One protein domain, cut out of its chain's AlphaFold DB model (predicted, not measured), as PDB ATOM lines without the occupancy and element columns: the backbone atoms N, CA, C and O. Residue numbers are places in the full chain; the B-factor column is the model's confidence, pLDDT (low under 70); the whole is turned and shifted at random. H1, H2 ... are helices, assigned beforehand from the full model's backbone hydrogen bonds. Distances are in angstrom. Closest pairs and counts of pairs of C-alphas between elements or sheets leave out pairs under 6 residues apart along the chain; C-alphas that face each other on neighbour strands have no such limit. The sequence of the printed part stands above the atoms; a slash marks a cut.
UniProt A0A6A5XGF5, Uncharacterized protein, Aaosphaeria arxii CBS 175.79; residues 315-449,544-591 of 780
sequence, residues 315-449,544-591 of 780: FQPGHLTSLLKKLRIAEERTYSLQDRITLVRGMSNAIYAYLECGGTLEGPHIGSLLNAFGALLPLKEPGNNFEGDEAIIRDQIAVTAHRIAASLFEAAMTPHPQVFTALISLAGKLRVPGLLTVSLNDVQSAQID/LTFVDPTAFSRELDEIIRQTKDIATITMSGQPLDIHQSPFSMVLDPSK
ATOM      1  N   PHE A 315       7.213   0.536  10.316       94.25
ATOM      2  CA  PHE A 315       6.668   1.385   9.260       94.25
ATOM      3  C   PHE A 315       7.476   2.675   9.086       94.25
ATOM      4  O   PHE A 315       8.143   3.149   9.998       94.25
ATOM      5  N   GLN A 316       7.380   3.296   7.908       92.56
ATOM      6  CA  GLN A 316       7.863   4.673   7.750       92.56
ATOM      7  C   GLN A 316       7.008   5.643   8.589       92.56
ATOM      8  O   GLN A 316       5.786   5.456   8.614       92.56
ATOM      9  N   PRO A 317       7.581   6.722   9.162       94.12
ATOM     10  CA  PRO A 317       6.863   7.673  10.024       94.12
ATOM     11  C   PRO A 317       5.564   8.228   9.421       94.12
ATOM     12  O   PRO A 317       4.575   8.432  10.128       94.12
ATOM     13  N   GLY A 318       5.535   8.403   8.093       93.00
ATOM     14  CA  GLY A 318       4.361   8.872   7.356       93.00
ATOM     15  C   GLY A 318       3.136   7.950   7.444       93.00
ATOM     16  O   GLY A 318       2.011   8.437   7.315       93.00
ATOM     17  N   HIS A 319       3.310   6.650   7.707       94.62
ATOM     18  CA  HIS A 319       2.198   5.714   7.916       94.62
ATOM     19  C   HIS A 319       1.458   5.999   9.219       94.62
ATOM     20  O   HIS A 319       0.228   6.091   9.210       94.62
ATOM     21  N   LEU A 320       2.198   6.225  10.308       97.00
ATOM     22  CA  LEU A 320       1.614   6.639  11.578       97.00
ATOM     23  C   LEU A 320       0.928   8.000  11.422       97.00
ATOM     24  O   LEU A 320      -0.243   8.137  11.765       97.00
ATOM     25  N   THR A 321       1.591   8.989  10.808       95.62
ATOM     26  CA  THR A 321       0.979  10.307  10.551       95.62
ATOM     27  C   THR A 321      -0.322  10.196   9.744       95.62
ATOM     28  O   THR A 321      -1.294  10.898  10.027       95.62
ATOM     29  N   SER A 322      -0.371   9.302   8.752       94.12
ATOM     30  CA  SER A 322      -1.577   9.010   7.973       94.12
ATOM     31  C   SER A 322      -2.707   8.439   8.836       94.12
ATOM     32  O   SER A 322      -3.842   8.918   8.749       94.12
ATOM     33  N   LEU A 323      -2.407   7.453   9.686       97.00
ATOM     34  CA  LEU A 323      -3.389   6.843  10.585       97.00
ATOM     35  C   LEU A 323      -3.924   7.857  11.605       97.00
ATOM     36  O   LEU A 323      -5.139   8.008  11.729       97.00
ATOM     37  N   LEU A 324      -3.040   8.623  12.253       97.19
ATOM     38  CA  LEU A 324      -3.417   9.694  13.185       97.19
ATOM     39  C   LEU A 324      -4.319  10.735  12.507       97.19
ATOM     40  O   LEU A 324      -5.320  11.175  13.070       97.19
ATOM     41  N   LYS A 325      -4.037  11.079  11.246       94.25
ATOM     42  CA  LYS A 325      -4.906  11.959  10.460       94.25
ATOM     43  C   LYS A 325      -6.283  11.338  10.193       94.25
ATOM     44  O   LYS A 325      -7.272  12.067  10.253       94.25
ATOM     45  N   LYS A 326      -6.372  10.036   9.885       94.00
ATOM     46  CA  LYS A 326      -7.665   9.348   9.705       94.00
ATOM     47  C   LYS A 326      -8.482   9.358  11.004       94.00
ATOM     48  O   LYS A 326      -9.659   9.703  10.947       94.00
ATOM     49  N   LEU A 327      -7.850   9.069  12.144       96.12
ATOM     50  CA  LEU A 327      -8.476   9.124  13.474       96.12
ATOM     51  C   LEU A 327      -9.016  10.529  13.790       96.12
ATOM     52  O   LEU A 327     -10.160  10.664  14.208       96.12
ATOM     53  N   ARG A 328      -8.251  11.587  13.491       94.00
ATOM     54  CA  ARG A 328      -8.685  12.977  13.721       94.00
ATOM     55  C   ARG A 328      -9.876  13.375  12.848       94.00
ATOM     56  O   ARG A 328     -10.798  14.041  13.300       94.00
ATOM     57  N   ILE A 329      -9.878  12.955  11.580       91.25
ATOM     58  CA  ILE A 329     -11.021  13.193  10.682       91.25
ATOM     59  C   ILE A 329     -12.277  12.479  11.199       91.25
ATOM     60  O   ILE A 329     -13.381  12.995  11.026       91.25
ATOM     61  N   ALA A 330     -12.124  11.300  11.806       92.31
ATOM     62  CA  ALA A 330     -13.232  10.584  12.427       92.31
ATOM     63  C   ALA A 330     -13.760  11.326  13.656       92.31
ATOM     64  O   ALA A 330     -14.965  11.496  13.789       92.31
ATOM     65  N   GLU A 331     -12.863  11.838  14.498       91.94
ATOM     66  CA  GLU A 331     -13.199  12.594  15.706       91.94
ATOM     67  C   GLU A 331     -14.071  13.818  15.395       91.94
ATOM     68  O   GLU A 331     -15.128  14.003  15.999       91.94
ATOM     69  N   GLU A 332     -13.692  14.599  14.377       86.62
ATOM     70  CA  GLU A 332     -14.435  15.781  13.915       86.62
ATOM     71  C   GLU A 332     -15.873  15.462  13.458       86.62
ATOM     72  O   GLU A 332     -16.712  16.363  13.362       86.62
ATOM     73  N   ARG A 333     -16.160  14.197  13.136       85.69
ATOM     74  CA  ARG A 333     -17.462  13.719  12.641       85.69
ATOM     75  C   ARG A 333     -18.294  13.027  13.709       85.69
ATOM     76  O   ARG A 333     -19.451  12.713  13.459       85.69
ATOM     77  N   THR A 334     -17.723  12.804  14.880       88.44
ATOM     78  CA  THR A 334     -18.388  12.109  15.970       88.44
ATOM     79  C   THR A 334     -19.115  13.093  16.886       88.44
ATOM     80  O   THR A 334     -18.586  14.160  17.215       88.44
ATOM     81  N   TYR A 335     -20.325  12.726  17.318       88.94
ATOM     82  CA  TYR A 335     -21.210  13.546  18.163       88.94
ATOM     83  C   TYR A 335     -21.294  13.069  19.622       88.94
ATOM     84  O   TYR A 335     -22.094  13.594  20.387       88.94
ATOM     85  N   SER A 336     -20.463  12.110  20.026       90.94
ATOM     86  CA  SER A 336     -20.338  11.645  21.412       90.94
ATOM     87  C   SER A 336     -18.955  11.986  21.955       90.94
ATOM     88  O   SER A 336     -17.949  11.664  21.316       90.94
ATOM     89  N   LEU A 337     -18.888  12.610  23.135       92.31
ATOM     90  CA  LEU A 337     -17.613  12.890  23.800       92.31
ATOM     91  C   LEU A 337     -16.861  11.591  24.139       92.31
ATOM     92  O   LEU A 337     -15.643  11.549  23.979       92.31
ATOM     93  N   GLN A 338     -17.577  10.521  24.514       92.50
ATOM     94  CA  GLN A 338     -16.979   9.211  24.806       92.50
ATOM     95  C   GLN A 338     -16.254   8.627  23.587       92.50
ATOM     96  O   GLN A 338     -15.139   8.113  23.674       92.50
ATOM     97  N   ASP A 339     -16.876   8.717  22.418       92.38
ATOM     98  CA  ASP A 339     -16.273   8.196  21.197       92.38
ATOM     99  C   ASP A 339     -15.097   9.074  20.736       92.38
ATOM    100  O   ASP A 339     -14.096   8.557  20.238       92.38
ATOM    101  N   ARG A 340     -15.176  10.399  20.940       94.06
ATOM    102  CA  ARG A 340     -14.046  11.303  20.669       94.06
ATOM    103  C   ARG A 340     -12.840  10.974  21.546       94.06
ATOM    104  O   ARG A 340     -11.747  10.805  21.014       94.06
ATOM    105  N   ILE A 341     -13.025  10.800  22.859       94.94
ATOM    106  CA  ILE A 341     -11.914  10.433  23.751       94.94
ATOM    107  C   ILE A 341     -11.368   9.030  23.447       94.94
ATOM    108  O   ILE A 341     -10.154   8.827  23.493       94.94
ATOM    109  N   THR A 342     -12.220   8.097  23.005       94.94
ATOM    110  CA  THR A 342     -11.791   6.770  22.527       94.94
ATOM    111  C   THR A 342     -10.858   6.879  21.313       94.94
ATOM    112  O   THR A 342      -9.842   6.189  21.244       94.94
ATOM    113  N   LEU A 343     -11.130   7.799  20.379       96.38
ATOM    114  CA  LEU A 343     -10.252   8.060  19.233       96.38
ATOM    115  C   LEU A 343      -8.908   8.674  19.648       96.38
ATOM    116  O   LEU A 343      -7.873   8.268  19.114       96.38
ATOM    117  N   VAL A 344      -8.898   9.600  20.613       96.88
ATOM    118  CA  VAL A 344      -7.654  10.168  21.169       96.88
ATOM    119  C   VAL A 344      -6.831   9.091  21.881       96.88
ATOM    120  O   VAL A 344      -5.618   9.001  21.681       96.88
ATOM    121  N   ARG A 345      -7.478   8.204  22.641       96.19
ATOM    122  CA  ARG A 345      -6.831   7.027  23.236       96.19
ATOM    123  C   ARG A 345      -6.254   6.099  22.167       96.19
ATOM    124  O   ARG A 345      -5.109   5.673  22.288       96.19
ATOM    125  N   GLY A 346      -6.988   5.863  21.080       96.62
ATOM    126  CA  GLY A 346      -6.491   5.135  19.912       96.62
ATOM    127  C   GLY A 346      -5.236   5.767  19.300       96.62
ATOM    128  O   GLY A 346      -4.296   5.058  18.952       96.62
ATOM    129  N   MET A 347      -5.166   7.101  19.215       97.94
ATOM    130  CA  MET A 347      -3.959   7.798  18.751       97.94
ATOM    131  C   MET A 347      -2.756   7.548  19.665       97.94
ATOM    132  O   MET A 347      -1.678   7.225  19.164       97.94
ATOM    133  N   SER A 348      -2.941   7.666  20.984       97.50
ATOM    134  CA  SER A 348      -1.896   7.370  21.974       97.50
ATOM    135  C   SER A 348      -1.409   5.921  21.845       97.50
ATOM    136  O   SER A 348      -0.209   5.663  21.757       97.50
ATOM    137  N   ASN A 349      -2.337   4.975  21.693       97.56
ATOM    138  CA  ASN A 349      -2.028   3.558  21.526       97.56
ATOM    139  C   ASN A 349      -1.295   3.237  20.222       97.56
ATOM    140  O   ASN A 349      -0.366   2.433  20.229       97.56
ATOM    141  N   ALA A 350      -1.650   3.893  19.117       98.00
ATOM    142  CA  ALA A 350      -0.931   3.750  17.854       98.00
ATOM    143  C   ALA A 350       0.503   4.300  17.932       98.00
ATOM    144  O   ALA A 350       1.412   3.699  17.359       98.00
ATOM    145  N   ILE A 351       0.718   5.415  18.643       97.75
ATOM    146  CA  ILE A 351       2.063   5.962  18.888       97.75
ATOM    147  C   ILE A 351       2.877   4.983  19.735       97.75
ATOM    148  O   ILE A 351       3.997   4.648  19.360       97.75
ATOM    149  N   TYR A 352       2.301   4.489  20.831       97.25
ATOM    150  CA  TYR A 352       2.941   3.511  21.703       97.25
ATOM    151  C   TYR A 352       3.351   2.244  20.933       97.25
ATOM    152  O   TYR A 352       4.529   1.902  20.905       97.25
ATOM    153  N   ALA A 353       2.430   1.623  20.191       96.94
ATOM    154  CA  ALA A 353       2.721   0.428  19.397       96.94
ATOM    155  C   ALA A 353       3.801   0.654  18.321       96.94
ATOM    156  O   ALA A 353       4.584  -0.245  18.024       96.94
ATOM    157  N   TYR A 354       3.844   1.845  17.719       97.19
ATOM    158  CA  TYR A 354       4.873   2.200  16.740       97.19
ATOM    159  C   TYR A 354       6.270   2.309  17.364       97.19
ATOM    160  O   TYR A 354       7.255   1.943  16.728       97.19
ATOM    161  N   LEU A 355       6.369   2.793  18.604       95.69
ATOM    162  CA  LEU A 355       7.635   2.832  19.337       95.69
ATOM    163  C   LEU A 355       8.071   1.431  19.782       95.69
ATOM    164  O   LEU A 355       9.245   1.097  19.647       95.69
ATOM    165  N   GLU A 356       7.127   0.593  20.213       93.81
ATOM    166  CA  GLU A 356       7.385  -0.797  20.617       93.81
ATOM    167  C   GLU A 356       8.015  -1.648  19.502       93.81
ATOM    168  O   GLU A 356       8.846  -2.512  19.768       93.81
ATOM    169  N   CYS A 357       7.687  -1.392  18.230       92.19
ATOM    170  CA  CYS A 357       8.328  -2.104  17.123       92.19
ATOM    171  C   CYS A 357       9.681  -1.514  16.689       92.19
ATOM    172  O   CYS A 357      10.311  -2.070  15.795       92.19
ATOM    173  N   GLY A 358      10.150  -0.425  17.314       92.69
ATOM    174  CA  GLY A 358      11.419   0.245  16.998       92.69
ATOM    175  C   GLY A 358      11.287   1.502  16.130       92.69
ATOM    176  O   GLY A 358      12.282   1.973  15.571       92.69
ATOM    177  N   GLY A 359      10.077   2.047  15.978       93.75
ATOM    178  CA  GLY A 359       9.857   3.351  15.356       93.75
ATOM    179  C   GLY A 359      10.405   4.507  16.200       93.75
ATOM    180  O   GLY A 359      10.703   4.365  17.383       93.75
ATOM    181  N   THR A 360      10.523   5.689  15.592       92.44
ATOM    182  CA  THR A 360      10.984   6.911  16.270       92.44
ATOM    183  C   THR A 360       9.912   7.987  16.261       92.44
ATOM    184  O   THR A 360       9.257   8.213  15.240       92.44
ATOM    185  N   LEU A 361       9.770   8.685  17.384       92.00
ATOM    186  CA  LEU A 361       8.800   9.760  17.534       92.00
ATOM    187  C   LEU A 361       9.233  11.012  16.762       92.00
ATOM    188  O   LEU A 361      10.375  11.454  16.872       92.00
ATOM    189  N   GLU A 362       8.309  11.613  16.014       92.62
ATOM    190  CA  GLU A 362       8.530  12.872  15.302       92.62
ATOM    191  C   GLU A 362       7.496  13.929  15.717       92.62
ATOM    192  O   GLU A 362       6.364  13.615  16.100       92.62
ATOM    193  N   GLY A 363       7.848  15.212  15.566       92.19
ATOM    194  CA  GLY A 363       6.960  16.345  15.861       92.19
ATOM    195  C   GLY A 363       5.524  16.218  15.312       92.19
ATOM    196  O   GLY A 363       4.581  16.513  16.049       92.19
ATOM    197  N   PRO A 364       5.299  15.752  14.064       94.69
ATOM    198  CA  PRO A 364       3.955  15.548  13.525       94.69
ATOM    199  C   PRO A 364       3.097  14.521  14.280       94.69
ATOM    200  O   PRO A 364       1.871  14.643  14.245       94.69
ATOM    201  N   HIS A 365       3.688  13.521  14.945       95.94
ATOM    202  CA  HIS A 365       2.935  12.512  15.703       95.94
ATOM    203  C   HIS A 365       2.320  13.140  16.952       95.94
ATOM    204  O   HIS A 365       1.100  13.115  17.122       95.94
ATOM    205  N   ILE A 366       3.147  13.806  17.759       95.56
ATOM    206  CA  ILE A 366       2.705  14.476  18.988       95.56
ATOM    207  C   ILE A 366       1.850  15.701  18.684       95.56
ATOM    208  O   ILE A 366       0.804  15.888  19.300       95.56
ATOM    209  N   GLY A 367       2.212  16.493  17.672       95.19
ATOM    210  CA  GLY A 367       1.372  17.597  17.215       95.19
ATOM    211  C   GLY A 367      -0.020  17.126  16.777       95.19
ATOM    212  O   GLY A 367      -1.002  17.821  17.022       95.19
ATOM    213  N   SER A 368      -0.145  15.941  16.166       95.50
ATOM    214  CA  SER A 368      -1.457  15.379  15.807       95.50
ATOM    215  C   SER A 368      -2.263  14.961  17.038       95.50
ATOM    216  O   SER A 368      -3.440  15.308  17.103       95.50
ATOM    217  N   LEU A 369      -1.629  14.298  18.013       96.81
ATOM    218  CA  LEU A 369      -2.259  13.912  19.281       96.81
ATOM    219  C   LEU A 369      -2.766  15.139  20.056       96.81
ATOM    220  O   LEU A 369      -3.931  15.198  20.429       96.81
ATOM    221  N   LEU A 370      -1.925  16.162  20.237       96.31
ATOM    222  CA  LEU A 370      -2.293  17.386  20.963       96.31
ATOM    223  C   LEU A 370      -3.383  18.196  20.249       96.31
ATOM    224  O   LEU A 370      -4.252  18.776  20.893       96.31
ATOM    225  N   ASN A 371      -3.385  18.212  18.914       94.56
ATOM    226  CA  ASN A 371      -4.469  18.843  18.162       94.56
ATOM    227  C   ASN A 371      -5.811  18.114  18.323       94.56
ATOM    228  O   ASN A 371      -6.845  18.776  18.221       94.56
ATOM    229  N   ALA A 372      -5.799  16.797  18.556       95.44
ATOM    230  CA  ALA A 372      -7.005  16.008  18.807       95.44
ATOM    231  C   ALA A 372      -7.662  16.409  20.138       95.44
ATOM    232  O   ALA A 372      -8.856  16.667  20.178       95.44
ATOM    233  N   PHE A 373      -6.878  16.671  21.194       96.12
ATOM    234  CA  PHE A 373      -7.417  17.243  22.441       96.12
ATOM    235  C   PHE A 373      -8.237  18.526  22.213       96.12
ATOM    236  O   PHE A 373      -9.260  18.737  22.859       96.12
ATOM    237  N   GLY A 374      -7.840  19.362  21.248       90.50
ATOM    238  CA  GLY A 374      -8.561  20.591  20.899       90.50
ATOM    239  C   GLY A 374      -9.823  20.392  20.063       90.50
ATOM    240  O   GLY A 374     -10.479  21.380  19.739       90.50
ATOM    241  N   ALA A 375     -10.138  19.158  19.668       89.75
ATOM    242  CA  ALA A 375     -11.356  18.780  18.957       89.75
ATOM    243  C   ALA A 375     -12.356  18.010  19.844       89.75
ATOM    244  O   ALA A 375     -13.494  17.795  19.420       89.75
ATOM    245  N   LEU A 376     -11.983  17.660  21.083       93.56
ATOM    246  CA  LEU A 376     -12.859  16.969  22.034       93.56
ATOM    247  C   LEU A 376     -14.129  17.779  22.331       93.56
ATOM    248  O   LEU A 376     -15.235  17.253  22.201       93.56
ATOM    249  N   LEU A 377     -13.981  19.072  22.632       91.69
ATOM    250  CA  LEU A 377     -15.093  19.999  22.856       91.69
ATOM    251  C   LEU A 377     -15.444  20.798  21.588       91.69
ATOM    252  O   LEU A 377     -14.558  21.118  20.789       91.69
ATOM    253  N   PRO A 378     -16.729  21.136  21.368       88.06
ATOM    254  CA  PRO A 378     -17.124  22.008  20.272       88.06
ATOM    255  C   PRO A 378     -16.584  23.425  20.504       88.06
ATOM    256  O   PRO A 378     -16.518  23.912  21.630       88.06
ATOM    257  N   LEU A 379     -16.207  24.100  19.418       86.81
ATOM    258  CA  LEU A 379     -15.762  25.490  19.492       86.81
ATOM    259  C   LEU A 379     -16.935  26.397  19.862       86.81
ATOM    260  O   LEU A 379     -17.985  26.323  19.227       86.81
ATOM    261  N   LYS A 380     -16.712  27.303  20.815       86.31
ATOM    262  CA  LYS A 380     -17.658  28.370  21.151       86.31
ATOM    263  C   LYS A 380     -17.544  29.542  20.172       86.31
ATOM    264  O   LYS A 380     -16.513  29.733  19.505       86.31
ATOM    265  N   GLU A 381     -18.612  30.326  20.084       82.62
ATOM    266  CA  GLU A 381     -18.602  31.608  19.374       82.62
ATOM    267  C   GLU A 381     -17.644  32.615  20.036       82.62
ATOM    268  O   GLU A 381     -17.249  32.437  21.197       82.62
ATOM    269  N   PRO A 382     -17.185  33.654  19.312       76.31
ATOM    270  CA  PRO A 382     -16.447  34.762  19.915       76.31
ATOM    271  C   PRO A 382     -17.224  35.367  21.094       76.31
ATOM    272  O   PRO A 382     -18.424  35.598  20.986       76.31
ATOM    273  N   GLY A 383     -16.550  35.596  22.224       75.75
ATOM    274  CA  GLY A 383     -17.160  36.122  23.454       75.75
ATOM    275  C   GLY A 383     -17.849  35.084  24.353       75.75
ATOM    276  O   GLY A 383     -18.031  35.357  25.537       75.75
ATOM    277  N   ASN A 384     -18.165  33.886  23.847       84.44
ATOM    278  CA  ASN A 384     -18.750  32.812  24.654       84.44
ATOM    279  C   ASN A 384     -17.663  31.951  25.315       84.44
ATOM    280  O   ASN A 384     -16.655  31.605  24.686       84.44
ATOM    281  N   ASN A 385     -17.916  31.548  26.564       86.88
ATOM    282  CA  ASN A 385     -17.044  30.680  27.354       86.88
ATOM    283  C   ASN A 385     -17.666  29.297  27.598       86.88
ATOM    284  O   ASN A 385     -18.848  29.062  27.347       86.88
ATOM    285  N   PHE A 386     -16.831  28.362  28.050       90.31
ATOM    286  CA  PHE A 386     -17.276  27.069  28.569       90.31
ATOM    287  C   PHE A 386     -17.752  27.253  30.014       90.31
ATOM    288  O   PHE A 386     -17.062  27.907  30.798       90.31
ATOM    289  N   GLU A 387     -18.901  26.676  30.360       91.50
ATOM    290  CA  GLU A 387     -19.552  26.824  31.668       91.50
ATOM    291  C   GLU A 387     -19.925  25.455  32.261       91.50
ATOM    292  O   GLU A 387     -20.052  24.466  31.536       91.50
ATOM    293  N   GLY A 388     -20.090  25.386  33.586       91.94
ATOM    294  CA  GLY A 388     -20.470  24.155  34.292       91.94
ATOM    295  C   GLY A 388     -19.504  22.992  34.037       91.94
ATOM    296  O   GLY A 388     -18.284  23.161  34.079       91.94
ATOM    297  N   ASP A 389     -20.055  21.816  33.738       90.94
ATOM    298  CA  ASP A 389     -19.282  20.603  33.446       90.94
ATOM    299  C   ASP A 389     -18.356  20.764  32.230       90.94
ATOM    300  O   ASP A 389     -17.261  20.199  32.209       90.94
ATOM    301  N   GLU A 390     -18.734  21.581  31.238       91.56
ATOM    302  CA  GLU A 390     -17.875  21.844  30.077       91.56
ATOM    303  C   GLU A 390     -16.584  22.565  30.479       91.56
ATOM    304  O   GLU A 390     -15.528  22.288  29.909       91.56
ATOM    305  N   ALA A 391     -16.649  23.470  31.462       93.81
ATOM    306  CA  ALA A 391     -15.476  24.175  31.977       93.81
ATOM    307  C   ALA A 391     -14.530  23.220  32.719       93.81
ATOM    308  O   ALA A 391     -13.317  23.273  32.515       93.81
ATOM    309  N   ILE A 392     -15.085  22.297  33.513       94.88
ATOM    310  CA  ILE A 392     -14.313  21.262  34.216       94.88
ATOM    311  C   ILE A 392     -13.588  20.371  33.200       94.88
ATOM    312  O   ILE A 392     -12.377  20.163  33.300       94.88
ATOM    313  N   ILE A 393     -14.310  19.894  32.182       95.00
ATOM    314  CA  ILE A 393     -13.759  19.062  31.105       95.00
ATOM    315  C   ILE A 393     -12.689  19.831  30.317       95.00
ATOM    316  O   ILE A 393     -11.610  19.297  30.058       95.00
ATOM    317  N   ARG A 394     -12.940  21.100  29.970       95.12
ATOM    318  CA  ARG A 394     -11.968  21.987  29.309       95.12
ATOM    319  C   ARG A 394     -10.661  22.065  30.094       95.12
ATOM    320  O   ARG A 394      -9.589  21.916  29.503       95.12
ATOM    321  N   ASP A 395     -10.735  22.289  31.402       94.88
ATOM    322  CA  ASP A 395      -9.548  22.431  32.248       94.88
ATOM    323  C   ASP A 395      -8.771  21.118  32.343       94.88
ATOM    324  O   ASP A 395      -7.545  21.111  32.202       94.88
ATOM    325  N   GLN A 396      -9.476  19.992  32.474       95.75
ATOM    326  CA  GLN A 396      -8.869  18.661  32.427       95.75
ATOM    327  C   GLN A 396      -8.151  18.401  31.093       95.75
ATOM    328  O   GLN A 396      -7.029  17.887  31.096       95.75
ATOM    329  N   ILE A 397      -8.746  18.793  29.960       96.94
ATOM    330  CA  ILE A 397      -8.138  18.682  28.623       96.94
ATOM    331  C   ILE A 397      -6.860  19.523  28.538       96.94
ATOM    332  O   ILE A 397      -5.810  19.005  28.153       96.94
ATOM    333  N   ALA A 398      -6.934  20.806  28.904       96.25
ATOM    334  CA  ALA A 398      -5.811  21.736  28.814       96.25
ATOM    335  C   ALA A 398      -4.625  21.286  29.682       96.25
ATOM    336  O   ALA A 398      -3.489  21.224  29.206       96.25
ATOM    337  N   VAL A 399      -4.898  20.902  30.934       95.25
ATOM    338  CA  VAL A 399      -3.884  20.392  31.870       95.25
ATOM    339  C   VAL A 399      -3.277  19.090  31.357       95.25
ATOM    340  O   VAL A 399      -2.057  18.930  31.383       95.25
ATOM    341  N   THR A 400      -4.100  18.165  30.858       96.75
ATOM    342  CA  THR A 400      -3.619  16.869  30.364       96.75
ATOM    343  C   THR A 400      -2.729  17.030  29.138       96.75
ATOM    344  O   THR A 400      -1.639  16.466  29.106       96.75
ATOM    345  N   ALA A 401      -3.139  17.832  28.156       96.69
ATOM    346  CA  ALA A 401      -2.350  18.077  26.952       96.69
ATOM    347  C   ALA A 401      -0.990  18.719  27.274       96.69
ATOM    348  O   ALA A 401       0.040  18.281  26.757       96.69
ATOM    349  N   HIS A 402      -0.970  19.708  28.175       94.88
ATOM    350  CA  HIS A 402       0.271  20.319  28.644       94.88
ATOM    351  C   HIS A 402       1.159  19.310  29.389       94.88
ATOM    352  O   HIS A 402       2.357  19.226  29.123       94.88
ATOM    353  N   ARG A 403       0.572  18.491  30.275       95.19
ATOM    354  CA  ARG A 403       1.284  17.429  31.005       95.19
ATOM    355  C   ARG A 403       1.920  16.415  30.060       95.19
ATOM    356  O   ARG A 403       3.072  16.056  30.263       95.19
ATOM    357  N   ILE A 404       1.197  15.980  29.028       95.56
ATOM    358  CA  ILE A 404       1.713  15.053  28.013       95.56
ATOM    359  C   ILE A 404       2.946  15.647  27.329       95.56
ATOM    360  O   ILE A 404       3.981  14.987  27.262       95.56
ATOM    361  N   ALA A 405       2.860  16.895  26.860       94.62
ATOM    362  CA  ALA A 405       3.996  17.562  26.230       94.62
ATOM    363  C   ALA A 405       5.193  17.653  27.191       94.62
ATOM    364  O   ALA A 405       6.294  17.239  26.830       94.62
ATOM    365  N   ALA A 406       4.965  18.116  28.424       92.75
ATOM    366  CA  ALA A 406       6.001  18.237  29.444       92.75
ATOM    367  C   ALA A 406       6.697  16.899  29.737       92.75
ATOM    368  O   ALA A 406       7.921  16.828  29.667       92.75
ATOM    369  N   SER A 407       5.936  15.822  29.965       94.31
ATOM    370  CA  SER A 407       6.498  14.492  30.231       94.31
ATOM    371  C   SER A 407       7.346  13.957  29.073       94.31
ATOM    372  O   SER A 407       8.362  13.307  29.306       94.31
ATOM    373  N   LEU A 408       6.974  14.241  27.821       94.06
ATOM    374  CA  LEU A 408       7.765  13.819  26.661       94.06
ATOM    375  C   LEU A 408       9.068  14.614  26.530       94.06
ATOM    376  O   LEU A 408      10.107  14.048  26.192       94.06
ATOM    377  N   PHE A 409       9.037  15.912  26.821       92.62
ATOM    378  CA  PHE A 409      10.243  16.736  26.836       92.62
ATOM    379  C   PHE A 409      11.192  16.353  27.982       92.62
ATOM    380  O   PHE A 409      12.404  16.284  27.775       92.62
ATOM    381  N   GLU A 410      10.657  16.014  29.157       92.31
ATOM    382  CA  GLU A 410      11.427  15.438  30.270       92.31
ATOM    383  C   GLU A 410      12.065  14.093  29.893       92.31
ATOM    384  O   GLU A 410      13.209  13.824  30.264       92.31
ATOM    385  N   ALA A 411      11.376  13.297  29.073       91.56
ATOM    386  CA  ALA A 411      11.881  12.059  28.480       91.56
ATOM    387  C   ALA A 411      12.867  12.266  27.312       91.56
ATOM    388  O   ALA A 411      13.114  11.342  26.539       91.56
ATOM    389  N   ALA A 412      13.444  13.463  27.182       87.06
ATOM    390  CA  ALA A 412      14.428  13.832  26.167       87.06
ATOM    391  C   ALA A 412      13.918  13.794  24.712       87.06
ATOM    392  O   ALA A 412      14.721  13.762  23.775       87.06
ATOM    393  N   MET A 413      12.598  13.877  24.490       89.94
ATOM    394  CA  MET A 413      12.076  14.169  23.156       89.94
ATOM    395  C   MET A 413      12.582  15.542  22.703       89.94
ATOM    396  O   MET A 413      12.484  16.531  23.430       89.94
ATOM    397  N   THR A 414      13.095  15.622  21.473       88.06
ATOM    398  CA  THR A 414      13.559  16.899  20.918       88.06
ATOM    399  C   THR A 414      12.381  17.872  20.766       88.06
ATOM    400  O   THR A 414      11.357  17.507  20.179       88.06
ATOM    401  N   PRO A 415      12.506  19.119  21.256       88.06
ATOM    402  CA  PRO A 415      11.498  20.148  21.052       88.06
ATOM    403  C   PRO A 415      11.226  20.428  19.570       88.06
ATOM    404  O   PRO A 415      12.112  20.842  18.824       88.06
ATOM    405  N   HIS A 416       9.980  20.216  19.140       91.12
ATOM    406  CA  HIS A 416       9.540  20.431  17.762       91.12
ATOM    407  C   HIS A 416       8.479  21.541  17.680       91.12
ATOM    408  O   HIS A 416       7.533  21.521  18.476       91.12
ATOM    409  N   PRO A 417       8.537  22.444  16.677       93.12
ATOM    410  CA  PRO A 417       7.535  23.498  16.476       93.12
ATOM    411  C   PRO A 417       6.085  22.993  16.455       93.12
ATOM    412  O   PRO A 417       5.170  23.662  16.931       93.12
ATOM    413  N   GLN A 418       5.859  21.789  15.922       93.56
ATOM    414  CA  GLN A 418       4.537  21.167  15.799       93.56
ATOM    415  C   GLN A 418       3.872  20.896  17.158       93.56
ATOM    416  O   GLN A 418       2.646  20.903  17.242       93.56
ATOM    417  N   VAL A 419       4.659  20.675  18.216       94.50
ATOM    418  CA  VAL A 419       4.147  20.438  19.575       94.50
ATOM    419  C   VAL A 419       3.630  21.748  20.167       94.50
ATOM    420  O   VAL A 419       2.478  21.830  20.584       94.50
ATOM    421  N   PHE A 420       4.440  22.808  20.106       95.50
ATOM    422  CA  PHE A 420       4.064  24.127  20.620       95.50
ATOM    423  C   PHE A 420       2.910  24.746  19.844       95.50
ATOM    424  O   PHE A 420       1.968  25.256  20.436       95.50
ATOM    425  N   THR A 421       2.932  24.654  18.513       96.12
ATOM    426  CA  THR A 421       1.820  25.146  17.686       96.12
ATOM    427  C   THR A 421       0.510  24.414  17.984       96.12
ATOM    428  O   THR A 421      -0.547  25.044  17.966       96.12
ATOM    429  N   ALA A 422       0.550  23.123  18.330       96.12
ATOM    430  CA  ALA A 422      -0.635  22.402  18.785       96.12
ATOM    431  C   ALA A 422      -1.136  22.904  20.155       96.12
ATOM    432  O   ALA A 422      -2.335  23.137  20.292       96.12
ATOM    433  N   LEU A 423      -0.248  23.148  21.130       96.94
ATOM    434  CA  LEU A 423      -0.620  23.717  22.440       96.94
ATOM    435  C   LEU A 423      -1.177  25.146  22.327       96.94
ATOM    436  O   LEU A 423      -2.187  25.468  22.945       96.94
ATOM    437  N   ILE A 424      -0.576  25.984  21.480       97.50
ATOM    438  CA  ILE A 424      -1.055  27.341  21.175       97.50
ATOM    439  C   ILE A 424      -2.447  27.275  20.538       97.50
ATOM    440  O   ILE A 424      -3.362  27.982  20.961       97.50
ATOM    441  N   SER A 425      -2.641  26.393  19.548       96.19
ATOM    442  CA  SER A 425      -3.961  26.200  18.942       96.19
ATOM    443  C   SER A 425      -4.984  25.699  19.959       96.19
ATOM    444  O   SER A 425      -6.140  26.115  19.892       96.19
ATOM    445  N   LEU A 426      -4.587  24.798  20.859       95.88
ATOM    446  CA  LEU A 426      -5.436  24.274  21.921       95.88
ATOM    447  C   LEU A 426      -5.878  25.392  22.870       95.88
ATOM    448  O   LEU A 426      -7.070  25.518  23.140       95.88
ATOM    449  N   ALA A 427      -4.942  26.237  23.308       96.25
ATOM    450  CA  ALA A 427      -5.207  27.364  24.196       96.25
ATOM    451  C   ALA A 427      -6.245  28.336  23.616       96.25
ATOM    452  O   ALA A 427      -7.181  28.722  24.314       96.25
ATOM    453  N   GLY A 428      -6.124  28.672  22.327       94.19
ATOM    454  CA  GLY A 428      -7.106  29.503  21.629       94.19
ATOM    455  C   GLY A 428      -8.486  28.845  21.551       94.19
ATOM    456  O   GLY A 428      -9.482  29.425  21.978       94.19
ATOM    457  N   LYS A 429      -8.547  27.597  21.064       92.56
ATOM    458  CA  LYS A 429      -9.810  26.854  20.887       92.56
ATOM    459  C   LYS A 429     -10.572  26.644  22.195       92.56
ATOM    460  O   LYS A 429     -11.798  26.716  22.195       92.56
ATOM    461  N   LEU A 430      -9.851  26.380  23.284       93.62
ATOM    462  CA  LEU A 430     -10.421  26.143  24.608       93.62
ATOM    463  C   LEU A 430     -10.613  27.422  25.431       93.62
ATOM    464  O   LEU A 430     -11.146  27.335  26.529       93.62
ATOM    465  N   ARG A 431     -10.223  28.599  24.926       93.31
ATOM    466  CA  ARG A 431     -10.272  29.870  25.668       93.31
ATOM    467  C   ARG A 431      -9.473  29.828  26.986       93.31
ATOM    468  O   ARG A 431      -9.976  30.218  28.034       93.31
ATOM    469  N   VAL A 432      -8.229  29.341  26.942       94.19
ATOM    470  CA  VAL A 432      -7.343  29.224  28.120       94.19
ATOM    471  C   VAL A 432      -6.114  30.142  27.963       94.19
ATOM    472  O   VAL A 432      -5.073  29.690  27.475       94.19
ATOM    473  N   PRO A 433      -6.187  31.426  28.385       94.06
ATOM    474  CA  PRO A 433      -5.086  32.389  28.236       94.06
ATOM    475  C   PRO A 433      -3.787  31.958  28.922       94.06
ATOM    476  O   PRO A 433      -2.691  32.183  28.404       94.06
ATOM    477  N   GLY A 434      -3.900  31.302  30.082       94.12
ATOM    478  CA  GLY A 434      -2.741  30.825  30.833       94.12
ATOM    479  C   GLY A 434      -1.929  29.785  30.057       94.12
ATOM    480  O   GLY A 434      -0.704  29.880  30.011       94.12
ATOM    481  N   LEU A 435      -2.597  28.858  29.360       95.50
ATOM    482  CA  LEU A 435      -1.924  27.873  28.510       95.50
ATOM    483  C   LEU A 435      -1.228  28.542  27.316       95.50
ATOM    484  O   LEU A 435      -0.117  28.143  26.968       95.50
ATOM    485  N   LEU A 436      -1.842  29.567  26.708       96.25
ATOM    486  CA  LEU A 436      -1.213  30.320  25.618       96.25
ATOM    487  C   LEU A 436       0.066  31.007  26.105       96.25
ATOM    488  O   LEU A 436       1.116  30.865  25.484       96.25
ATOM    489  N   THR A 437      -0.024  31.698  27.241       95.69
ATOM    490  CA  THR A 437       1.103  32.417  27.846       95.69
ATOM    491  C   THR A 437       2.262  31.471  28.151       95.69
ATOM    492  O   THR A 437       3.398  31.744  27.769       95.69
ATOM    493  N   VAL A 438       1.981  30.331  28.791       94.56
ATOM    494  CA  VAL A 438       2.997  29.307  29.082       94.56
ATOM    495  C   VAL A 438       3.608  28.767  27.788       94.56
ATOM    496  O   VAL A 438       4.825  28.792  27.646       94.56
ATOM    497  N   SER A 439       2.786  28.404  26.801       95.19
ATOM    498  CA  SER A 439       3.274  27.844  25.533       95.19
ATOM    499  C   SER A 439       4.173  28.817  24.759       95.19
ATOM    500  O   SER A 439       5.170  28.398  24.178       95.19
ATOM    501  N   LEU A 440       3.848  30.114  24.743       95.38
ATOM    502  CA  LEU A 440       4.679  31.142  24.104       95.38
ATOM    503  C   LEU A 440       5.997  31.363  24.853       95.38
ATOM    504  O   LEU A 440       7.050  31.480  24.223       95.38
ATOM    505  N   ASN A 441       5.956  31.362  26.187       94.38
ATOM    506  CA  ASN A 441       7.160  31.438  27.010       94.38
ATOM    507  C   ASN A 441       8.061  30.216  26.805       94.38
ATOM    508  O   ASN A 441       9.282  30.363  26.757       94.38
ATOM    509  N   ASP A 442       7.483  29.026  26.647       91.25
ATOM    510  CA  ASP A 442       8.232  27.802  26.380       91.25
ATOM    511  C   ASP A 442       8.875  27.828  24.987       91.25
ATOM    512  O   ASP A 442      10.043  27.468  24.853       91.25
ATOM    513  N   VAL A 443       8.173  28.335  23.961       93.00
ATOM    514  CA  VAL A 443       8.747  28.573  22.620       93.00
ATOM    515  C   VAL A 443       9.961  29.499  22.701       93.00
ATOM    516  O   VAL A 443      11.009  29.197  22.127       93.00
ATOM    517  N   GLN A 444       9.833  30.609  23.432       92.19
ATOM    518  CA  GLN A 444      10.916  31.573  23.609       92.19
ATOM    519  C   GLN A 444      12.089  30.968  24.391       92.19
ATOM    520  O   GLN A 444      13.243  31.134  23.997       92.19
ATOM    521  N   SER A 445      11.800  30.237  25.470       89.75
ATOM    522  CA  SER A 445      12.809  29.610  26.333       89.75
ATOM    523  C   SER A 445      13.566  28.494  25.613       89.75
ATOM    524  O   SER A 445      14.773  28.356  25.789       89.75
ATOM    525  N   ALA A 446      12.875  27.728  24.768       87.94
ATOM    526  CA  ALA A 446      13.474  26.689  23.940       87.94
ATOM    527  C   ALA A 446      14.144  27.235  22.664       87.94
ATOM    528  O   ALA A 446      14.758  26.462  21.932       87.94
ATOM    529  N   GLN A 447      14.037  28.544  22.395       91.06
ATOM    530  CA  GLN A 447      14.593  29.218  21.215       91.06
ATOM    531  C   GLN A 447      14.150  28.581  19.887       91.06
ATOM    532  O   GLN A 447      14.939  28.406  18.957       91.06
ATOM    533  N   ILE A 448      12.869  28.222  19.792       90.44
ATOM    534  CA  ILE A 448      12.308  27.545  18.619       90.44
ATOM    535  C   ILE A 448      11.649  28.563  17.693       90.44
ATOM    536  O   ILE A 448      10.749  29.292  18.104       90.44
ATOM    537  N   ASP A 449      12.021  28.554  16.412       90.00
ATOM    538  CA  ASP A 449      11.249  29.265  15.393       90.00
ATOM    539  C   ASP A 449      10.009  28.447  15.004       90.00
ATOM    540  O   ASP A 449      10.099  27.350  14.447       90.00
ATOM    541  N   LEU A 544     -23.310  17.887  20.878       85.75
ATOM    542  CA  LEU A 544     -22.406  16.887  21.442       85.75
ATOM    543  C   LEU A 544     -23.088  16.234  22.645       85.75
ATOM    544  O   LEU A 544     -23.569  16.922  23.542       85.75
ATOM    545  N   THR A 545     -23.121  14.907  22.674       88.69
ATOM    546  CA  THR A 545     -23.510  14.154  23.864       88.69
ATOM    547  C   THR A 545     -22.339  14.133  24.837       88.69
ATOM    548  O   THR A 545     -21.266  13.611  24.520       88.69
ATOM    549  N   PHE A 546     -22.550  14.719  26.012       88.06
ATOM    550  CA  PHE A 546     -21.552  14.802  27.069       88.06
ATOM    551  C   PHE A 546     -21.515  13.538  27.925       88.06
ATOM    552  O   PHE A 546     -22.471  12.765  27.988       88.06
ATOM    553  N   VAL A 547     -20.375  13.356  28.581       88.38
ATOM    554  CA  VAL A 547     -20.123  12.322  29.581       88.38
ATOM    555  C   VAL A 547     -19.881  13.035  30.906       88.38
ATOM    556  O   VAL A 547     -19.394  14.165  30.913       88.38
ATOM    557  N   ASP A 548     -20.207  12.375  32.013       91.62
ATOM    558  CA  ASP A 548     -19.893  12.873  33.350       91.62
ATOM    559  C   ASP A 548     -18.387  13.211  33.493       91.62
ATOM    560  O   ASP A 548     -17.542  12.398  33.087       91.62
ATOM    561  N   PRO A 549     -18.018  14.363  34.092       92.25
ATOM    562  CA  PRO A 549     -16.620  14.779  34.228       92.25
ATOM    563  C   PRO A 549     -15.711  13.764  34.939       92.25
ATOM    564  O   PRO A 549     -14.520  13.679  34.632       92.25
ATOM    565  N   THR A 550     -16.234  12.961  35.875       92.38
ATOM    566  CA  THR A 550     -15.435  11.939  36.578       92.38
ATOM    567  C   THR A 550     -15.179  10.712  35.705       92.38
ATOM    568  O   THR A 550     -14.105  10.110  35.766       92.38
ATOM    569  N   ALA A 551     -16.143  10.331  34.865       90.88
ATOM    570  CA  ALA A 551     -15.948   9.289  33.862       90.88
ATOM    571  C   ALA A 551     -14.965   9.749  32.777       90.88
ATOM    572  O   ALA A 551     -14.048   9.004  32.439       90.88
ATOM    573  N   PHE A 552     -15.075  10.998  32.324       93.50
ATOM    574  CA  PHE A 552     -14.125  11.583  31.379       93.50
ATOM    575  C   PHE A 552     -12.694  11.650  31.943       93.50
ATOM    576  O   PHE A 552     -11.740  11.289  31.255       93.50
ATOM    577  N   SER A 553     -12.533  12.018  33.221       93.62
ATOM    578  CA  SER A 553     -11.224  12.014  33.893       93.62
ATOM    579  C   SER A 553     -10.559  10.636  33.889       93.62
ATOM    580  O   SER A 553      -9.352  10.548  33.685       93.62
ATOM    581  N   ARG A 554     -11.331   9.554  34.071       93.00
ATOM    582  CA  ARG A 554     -10.796   8.183  34.027       93.00
ATOM    583  C   ARG A 554     -10.240   7.826  32.649       93.00
ATOM    584  O   ARG A 554      -9.187   7.204  32.563       93.00
ATOM    585  N   GLU A 555     -10.899   8.257  31.575       92.31
ATOM    586  CA  GLU A 555     -10.384   8.057  30.212       92.31
ATOM    587  C   GLU A 555      -9.098   8.857  29.960       92.31
ATOM    588  O   GLU A 555      -8.171   8.365  29.311       92.31
ATOM    589  N   LEU A 556      -8.993  10.074  30.508       94.44
ATOM    590  CA  LEU A 556      -7.754  10.852  30.448       94.44
ATOM    591  C   LEU A 556      -6.613  10.161  31.202       94.44
ATOM    592  O   LEU A 556      -5.496  10.100  30.684       94.44
ATOM    593  N   ASP A 557      -6.877   9.601  32.383       93.94
ATOM    594  CA  ASP A 557      -5.869   8.890  33.173       93.94
ATOM    595  C   ASP A 557      -5.266   7.700  32.413       93.94
ATOM    596  O   ASP A 557      -4.053   7.479  32.485       93.94
ATOM    597  N   GLU A 558      -6.058   7.000  31.596       91.38
ATOM    598  CA  GLU A 558      -5.556   5.953  30.698       91.38
ATOM    599  C   GLU A 558      -4.611   6.502  29.619       91.38
ATOM    600  O   GLU A 558      -3.547   5.927  29.369       91.38
ATOM    601  N   ILE A 559      -4.935   7.650  29.013       95.19
ATOM    602  CA  ILE A 559      -4.056   8.305  28.029       95.19
ATOM    603  C   ILE A 559      -2.749   8.753  28.689       95.19
ATOM    604  O   ILE A 559      -1.670   8.617  28.107       95.19
ATOM    605  N   ILE A 560      -2.823   9.260  29.918       95.00
ATOM    606  CA  ILE A 560      -1.650   9.656  30.699       95.00
ATOM    607  C   ILE A 560      -0.788   8.442  31.028       95.00
ATOM    608  O   ILE A 560       0.433   8.529  30.899       95.00
ATOM    609  N   ARG A 561      -1.388   7.328  31.457       92.94
ATOM    610  CA  ARG A 561      -0.664   6.081  31.729       92.94
ATOM    611  C   ARG A 561       0.109   5.640  30.490       92.94
ATOM    612  O   ARG A 561       1.319   5.484  30.564       92.94
ATOM    613  N   GLN A 562      -0.555   5.607  29.340       93.50
ATOM    614  CA  GLN A 562       0.086   5.265  28.074       93.50
ATOM    615  C   GLN A 562       1.166   6.274  27.651       93.50
ATOM    616  O   GLN A 562       2.193   5.899  27.094       93.50
ATOM    617  N   THR A 563       0.984   7.559  27.957       95.00
ATOM    618  CA  THR A 563       2.014   8.581  27.714       95.00
ATOM    619  C   THR A 563       3.261   8.343  28.564       95.00
ATOM    620  O   THR A 563       4.366   8.604  28.096       95.00
ATOM    621  N   LYS A 564       3.122   7.824  29.790       94.94
ATOM    622  CA  LYS A 564       4.278   7.440  30.615       94.94
ATOM    623  C   LYS A 564       5.049   6.283  29.989       94.94
ATOM    624  O   LYS A 564       6.276   6.307  30.018       94.94
ATOM    625  N   ASP A 565       4.360   5.326  29.375       94.38
ATOM    626  CA  ASP A 565       5.011   4.228  28.656       94.38
ATOM    627  C   ASP A 565       5.756   4.761  27.418       94.38
ATOM    628  O   ASP A 565       6.945   4.494  27.248       94.38
ATOM    629  N   ILE A 566       5.117   5.637  26.630       96.06
ATOM    630  CA  ILE A 566       5.742   6.352  25.497       96.06
ATOM    631  C   ILE A 566       6.992   7.124  25.946       96.06
ATOM    632  O   ILE A 566       8.043   7.047  25.305       96.06
ATOM    633  N   ALA A 567       6.894   7.867  27.049       95.44
ATOM    634  CA  ALA A 567       8.004   8.607  27.636       95.44
ATOM    635  C   ALA A 567       9.132   7.662  28.088       95.44
ATOM    636  O   ALA A 567      10.303   7.934  27.834       95.44
ATOM    637  N   THR A 568       8.788   6.520  28.684       94.69
ATOM    638  CA  THR A 568       9.763   5.516  29.129       94.69
ATOM    639  C   THR A 568      10.558   4.954  27.952       94.69
ATOM    640  O   THR A 568      11.786   4.950  28.022       94.69
ATOM    641  N   ILE A 569       9.893   4.571  26.856       94.19
ATOM    642  CA  ILE A 569      10.564   4.095  25.630       94.19
ATOM    643  C   ILE A 569      11.435   5.193  25.021       94.19
ATOM    644  O   ILE A 569      12.566   4.945  24.607       94.19
ATOM    645  N   THR A 570      10.917   6.422  24.965       93.12
ATOM    646  CA  THR A 570      11.638   7.561  24.381       93.12
ATOM    647  C   THR A 570      12.928   7.846  25.153       93.12
ATOM    648  O   THR A 570      13.974   8.060  24.545       93.12
ATOM    649  N   MET A 571      12.870   7.785  26.486       93.38
ATOM    650  CA  MET A 571      14.015   8.018  27.362       93.38
ATOM    651  C   MET A 571      15.017   6.856  27.350       93.38
ATOM    652  O   MET A 571      16.226   7.092  27.366       93.38
ATOM    653  N   SER A 572      14.541   5.607  27.353       92.50
ATOM    654  CA  SER A 572      15.403   4.415  27.364       92.50
ATOM    655  C   SER A 572      16.016   4.119  25.991       92.50
ATOM    656  O   SER A 572      17.075   3.495  25.907       92.50
ATOM    657  N   GLY A 573      15.345   4.536  24.911       89.62
ATOM    658  CA  GLY A 573      15.650   4.138  23.539       89.62
ATOM    659  C   GLY A 573      15.431   2.645  23.275       89.62
ATOM    660  O   GLY A 573      15.968   2.127  22.295       89.62
ATOM    661  N   GLN A 574      14.717   1.939  24.156       89.81
ATOM    662  CA  GLN A 574      14.438   0.505  24.073       89.81
ATOM    663  C   GLN A 574      12.931   0.252  24.225       89.81
ATOM    664  O   GLN A 574      12.327   0.840  25.129       89.81
ATOM    665  N   PRO A 575      12.336  -0.621  23.389       89.75
ATOM    666  CA  PRO A 575      10.964  -1.088  23.579       89.75
ATOM    667  C   PRO A 575      10.738  -1.671  24.975       89.75
ATOM    668  O   PRO A 575      11.670  -2.204  25.592       89.75
ATOM    669  N   LEU A 576       9.505  -1.586  25.463       89.50
ATOM    670  CA  LEU A 576       9.083  -2.307  26.654       89.50
ATOM    671  C   LEU A 576       8.815  -3.779  26.315       89.50
ATOM    672  O   LEU A 576       8.821  -4.216  25.165       89.50
ATOM    673  N   ASP A 577       8.625  -4.588  27.352       85.69
ATOM    674  CA  ASP A 577       8.160  -5.954  27.155       85.69
ATOM    675  C   ASP A 577       6.655  -5.931  26.854       85.69
ATOM    676  O   ASP A 577       5.842  -5.654  27.742       85.69
ATOM    677  N   ILE A 578       6.277  -6.247  25.612       88.00
ATOM    678  CA  ILE A 578       4.874  -6.290  25.166       88.00
ATOM    679  C   ILE A 578       4.041  -7.279  25.995       88.00
ATOM    680  O   ILE A 578       2.838  -7.070  26.159       88.00
ATOM    681  N   HIS A 579       4.642  -8.332  26.562       85.88
ATOM    682  CA  HIS A 579       3.918  -9.261  27.439       85.88
ATOM    683  C   HIS A 579       3.529  -8.614  28.772       85.88
ATOM    684  O   HIS A 579       2.516  -8.983  29.363       85.88
ATOM    685  N   GLN A 580       4.311  -7.637  29.238       87.44
ATOM    686  CA  GLN A 580       4.057  -6.898  30.477       87.44
ATOM    687  C   GLN A 580       3.219  -5.639  30.238       87.44
ATOM    688  O   GLN A 580       2.432  -5.254  31.102       87.44
ATOM    689  N   SER A 581       3.367  -5.012  29.069       88.44
ATOM    690  CA  SER A 581       2.645  -3.800  28.686       88.44
ATOM    691  C   SER A 581       2.053  -3.919  27.270       88.44
ATOM    692  O   SER A 581       2.545  -3.302  26.319       88.44
ATOM    693  N   PRO A 582       0.992  -4.730  27.090       91.12
ATOM    694  CA  PRO A 582       0.384  -4.927  25.781       91.12
ATOM    695  C   PRO A 582      -0.387  -3.684  25.327       91.12
ATOM    696  O   PRO A 582      -1.075  -3.025  26.111       91.12
ATOM    697  N   PHE A 583      -0.343  -3.398  24.026       93.25
ATOM    698  CA  PHE A 583      -1.216  -2.402  23.405       93.25
ATOM    699  C   PHE A 583      -2.535  -3.018  22.925       93.25
ATOM    700  O   PHE A 583      -2.599  -4.180  22.526       93.25
ATOM    701  N   SER A 584      -3.608  -2.221  22.929       92.44
ATOM    702  CA  SER A 584      -4.933  -2.677  22.488       92.44
ATOM    703  C   SER A 584      -4.970  -2.865  20.975       92.44
ATOM    704  O   SER A 584      -4.736  -1.902  20.250       92.44
ATOM    705  N   MET A 585      -5.329  -4.063  20.498       94.44
ATOM    706  CA  MET A 585      -5.463  -4.386  19.063       94.44
ATOM    707  C   MET A 585      -6.737  -3.819  18.415       94.44
ATOM    708  O   MET A 585      -6.834  -3.742  17.187       94.44
ATOM    709  N   VAL A 586      -7.710  -3.411  19.232       92.12
ATOM    710  CA  VAL A 586      -8.988  -2.839  18.797       92.12
ATOM    711  C   VAL A 586      -9.056  -1.357  19.147       92.12
ATOM    712  O   VAL A 586      -8.541  -0.923  20.180       92.12
ATOM    713  N   LEU A 587      -9.679  -0.577  18.261       92.62
ATOM    714  CA  LEU A 587      -9.861   0.861  18.462       92.62
ATOM    715  C   LEU A 587     -10.900   1.163  19.550       92.62
ATOM    716  O   LEU A 587     -10.727   2.117  20.298       92.62
ATOM    717  N   ASP A 588     -11.952   0.347  19.641       89.19
ATOM    718  CA  ASP A 588     -12.972   0.420  20.687       89.19
ATOM    719  C   ASP A 588     -12.793  -0.748  21.673       89.19
ATOM    720  O   ASP A 588     -13.154  -1.876  21.327       89.19
ATOM    721  N   PRO A 589     -12.261  -0.515  22.887       82.06
ATOM    722  CA  PRO A 589     -12.103  -1.564  23.892       82.06
ATOM    723  C   PRO A 589     -13.425  -2.137  24.415       82.06
ATOM    724  O   PRO A 589     -13.416  -3.204  25.019       82.06
ATOM    725  N   SER A 590     -14.554  -1.444  24.214       81.75
ATOM    726  CA  SER A 590     -15.879  -1.937  24.620       81.75
ATOM    727  C   SER A 590     -16.444  -2.989  23.662       81.75
ATOM    728  O   SER A 590     -17.423  -3.661  23.986       81.75
ATOM    729  N   LYS A 591     -15.822  -3.164  22.488       81.19
ATOM    730  CA  LYS A 591     -16.214  -4.185  21.521       81.19
ATOM    731  C   LYS A 591     -15.864  -5.574  22.075       81.19
ATOM    732  O   LYS A 591     -14.687  -5.831  22.336       81.19
TER     733      LYS A 591
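AT A GLANCE: This is residues 315 to 449 and 544 to 591 of the 780 residues of an uncharacterized protein of Aaosphaeria arxii CBS 175.79 (UniProt A0A6A5XGF5). Seven helices lie nearly along one axis in a compact bundle, stacked as two rows, H2, H3 and H5 in one and H7, H4 and H6 in the other, with H1 packed on H2 and H3 beyond the first row. The second row is looser at H6, which packs on H5, and after H7 the last 19 residues fold back past H2 as a tail with no named element. The printed part has 183 residues with seven named helices, H1 to H7 in order, and no named strand; the class is all helix. The radius of gyration of the C-alphas is 15.9 A, and the spans are 47 by 45 by 26 A.

HOW THE PARTS SIT: H1, residues 317 to 331, touches H2, residues 337 to 356, at a shallow tilt of 9 degrees, opposite ways; their closest C-alphas, of Glu 331 and Arg 340, are 5.2 A apart. H3, residues 363 to 373, is the hub, touching H1, H2, H4 (residues 389 to 410) and H5 (residues 417 to 430). H2 touches H3 with residues 344 to 351 alone, closest at the C-alphas of Val 344 and Ala 372, 6.3 A. H4 touches H3 with residues 397 to 405 alone, closest at Leu 370 and Ala 401, whose C-alphas are 6.0 A apart. H3 and H5 run the same way at 10 degrees, a shallow tilt; the C-alphas of Gly 367 and Val 419, their closest, are 4.6 A apart. H6, residues 433 to 445, touches H5, closest at the C-alphas of Ala 427 and Leu 436, 5.2 A. H6 is close but not clearly touching to H4. H7, residues 549 to 572, touches H2, closest at the C-alphas of Tyr 352 and Ile 566, 5.5 A, and H4, closest at those of Leu 408 and Ala 567, 5.3 A. H3 and H7 are apart. H1, H2, H3, H4, H5 and H7 form an up and down bundle, each running against the one before it. In all seven helices every O i to N i+4 pair is within hydrogen-bond range.

IN THESE COORDINATES: H1 begins at C-alpha 317, (6.863, 7.673, 10.024), and spans 21.4 A. H2 spans 28.7 A, H3 15.8 A, H4 31.3 A, H5 19.9 A and H6 18.2 A. H7, the longest, spans 34.4 A and ends at C-alpha 572, (15.403, 4.415, 27.364).

THE WHOLE: The two C-alphas farthest apart, of Gly 383 and His 579, are 50.2 A apart. Residues 450 to 543 are not printed, and C-alphas 449 and 544 are 36.4 A apart across the cut. The link from H3 to H4, residues 374 to 388, is long. The mean pLDDT of the printed part is 92.7, and no printed residue is under 70.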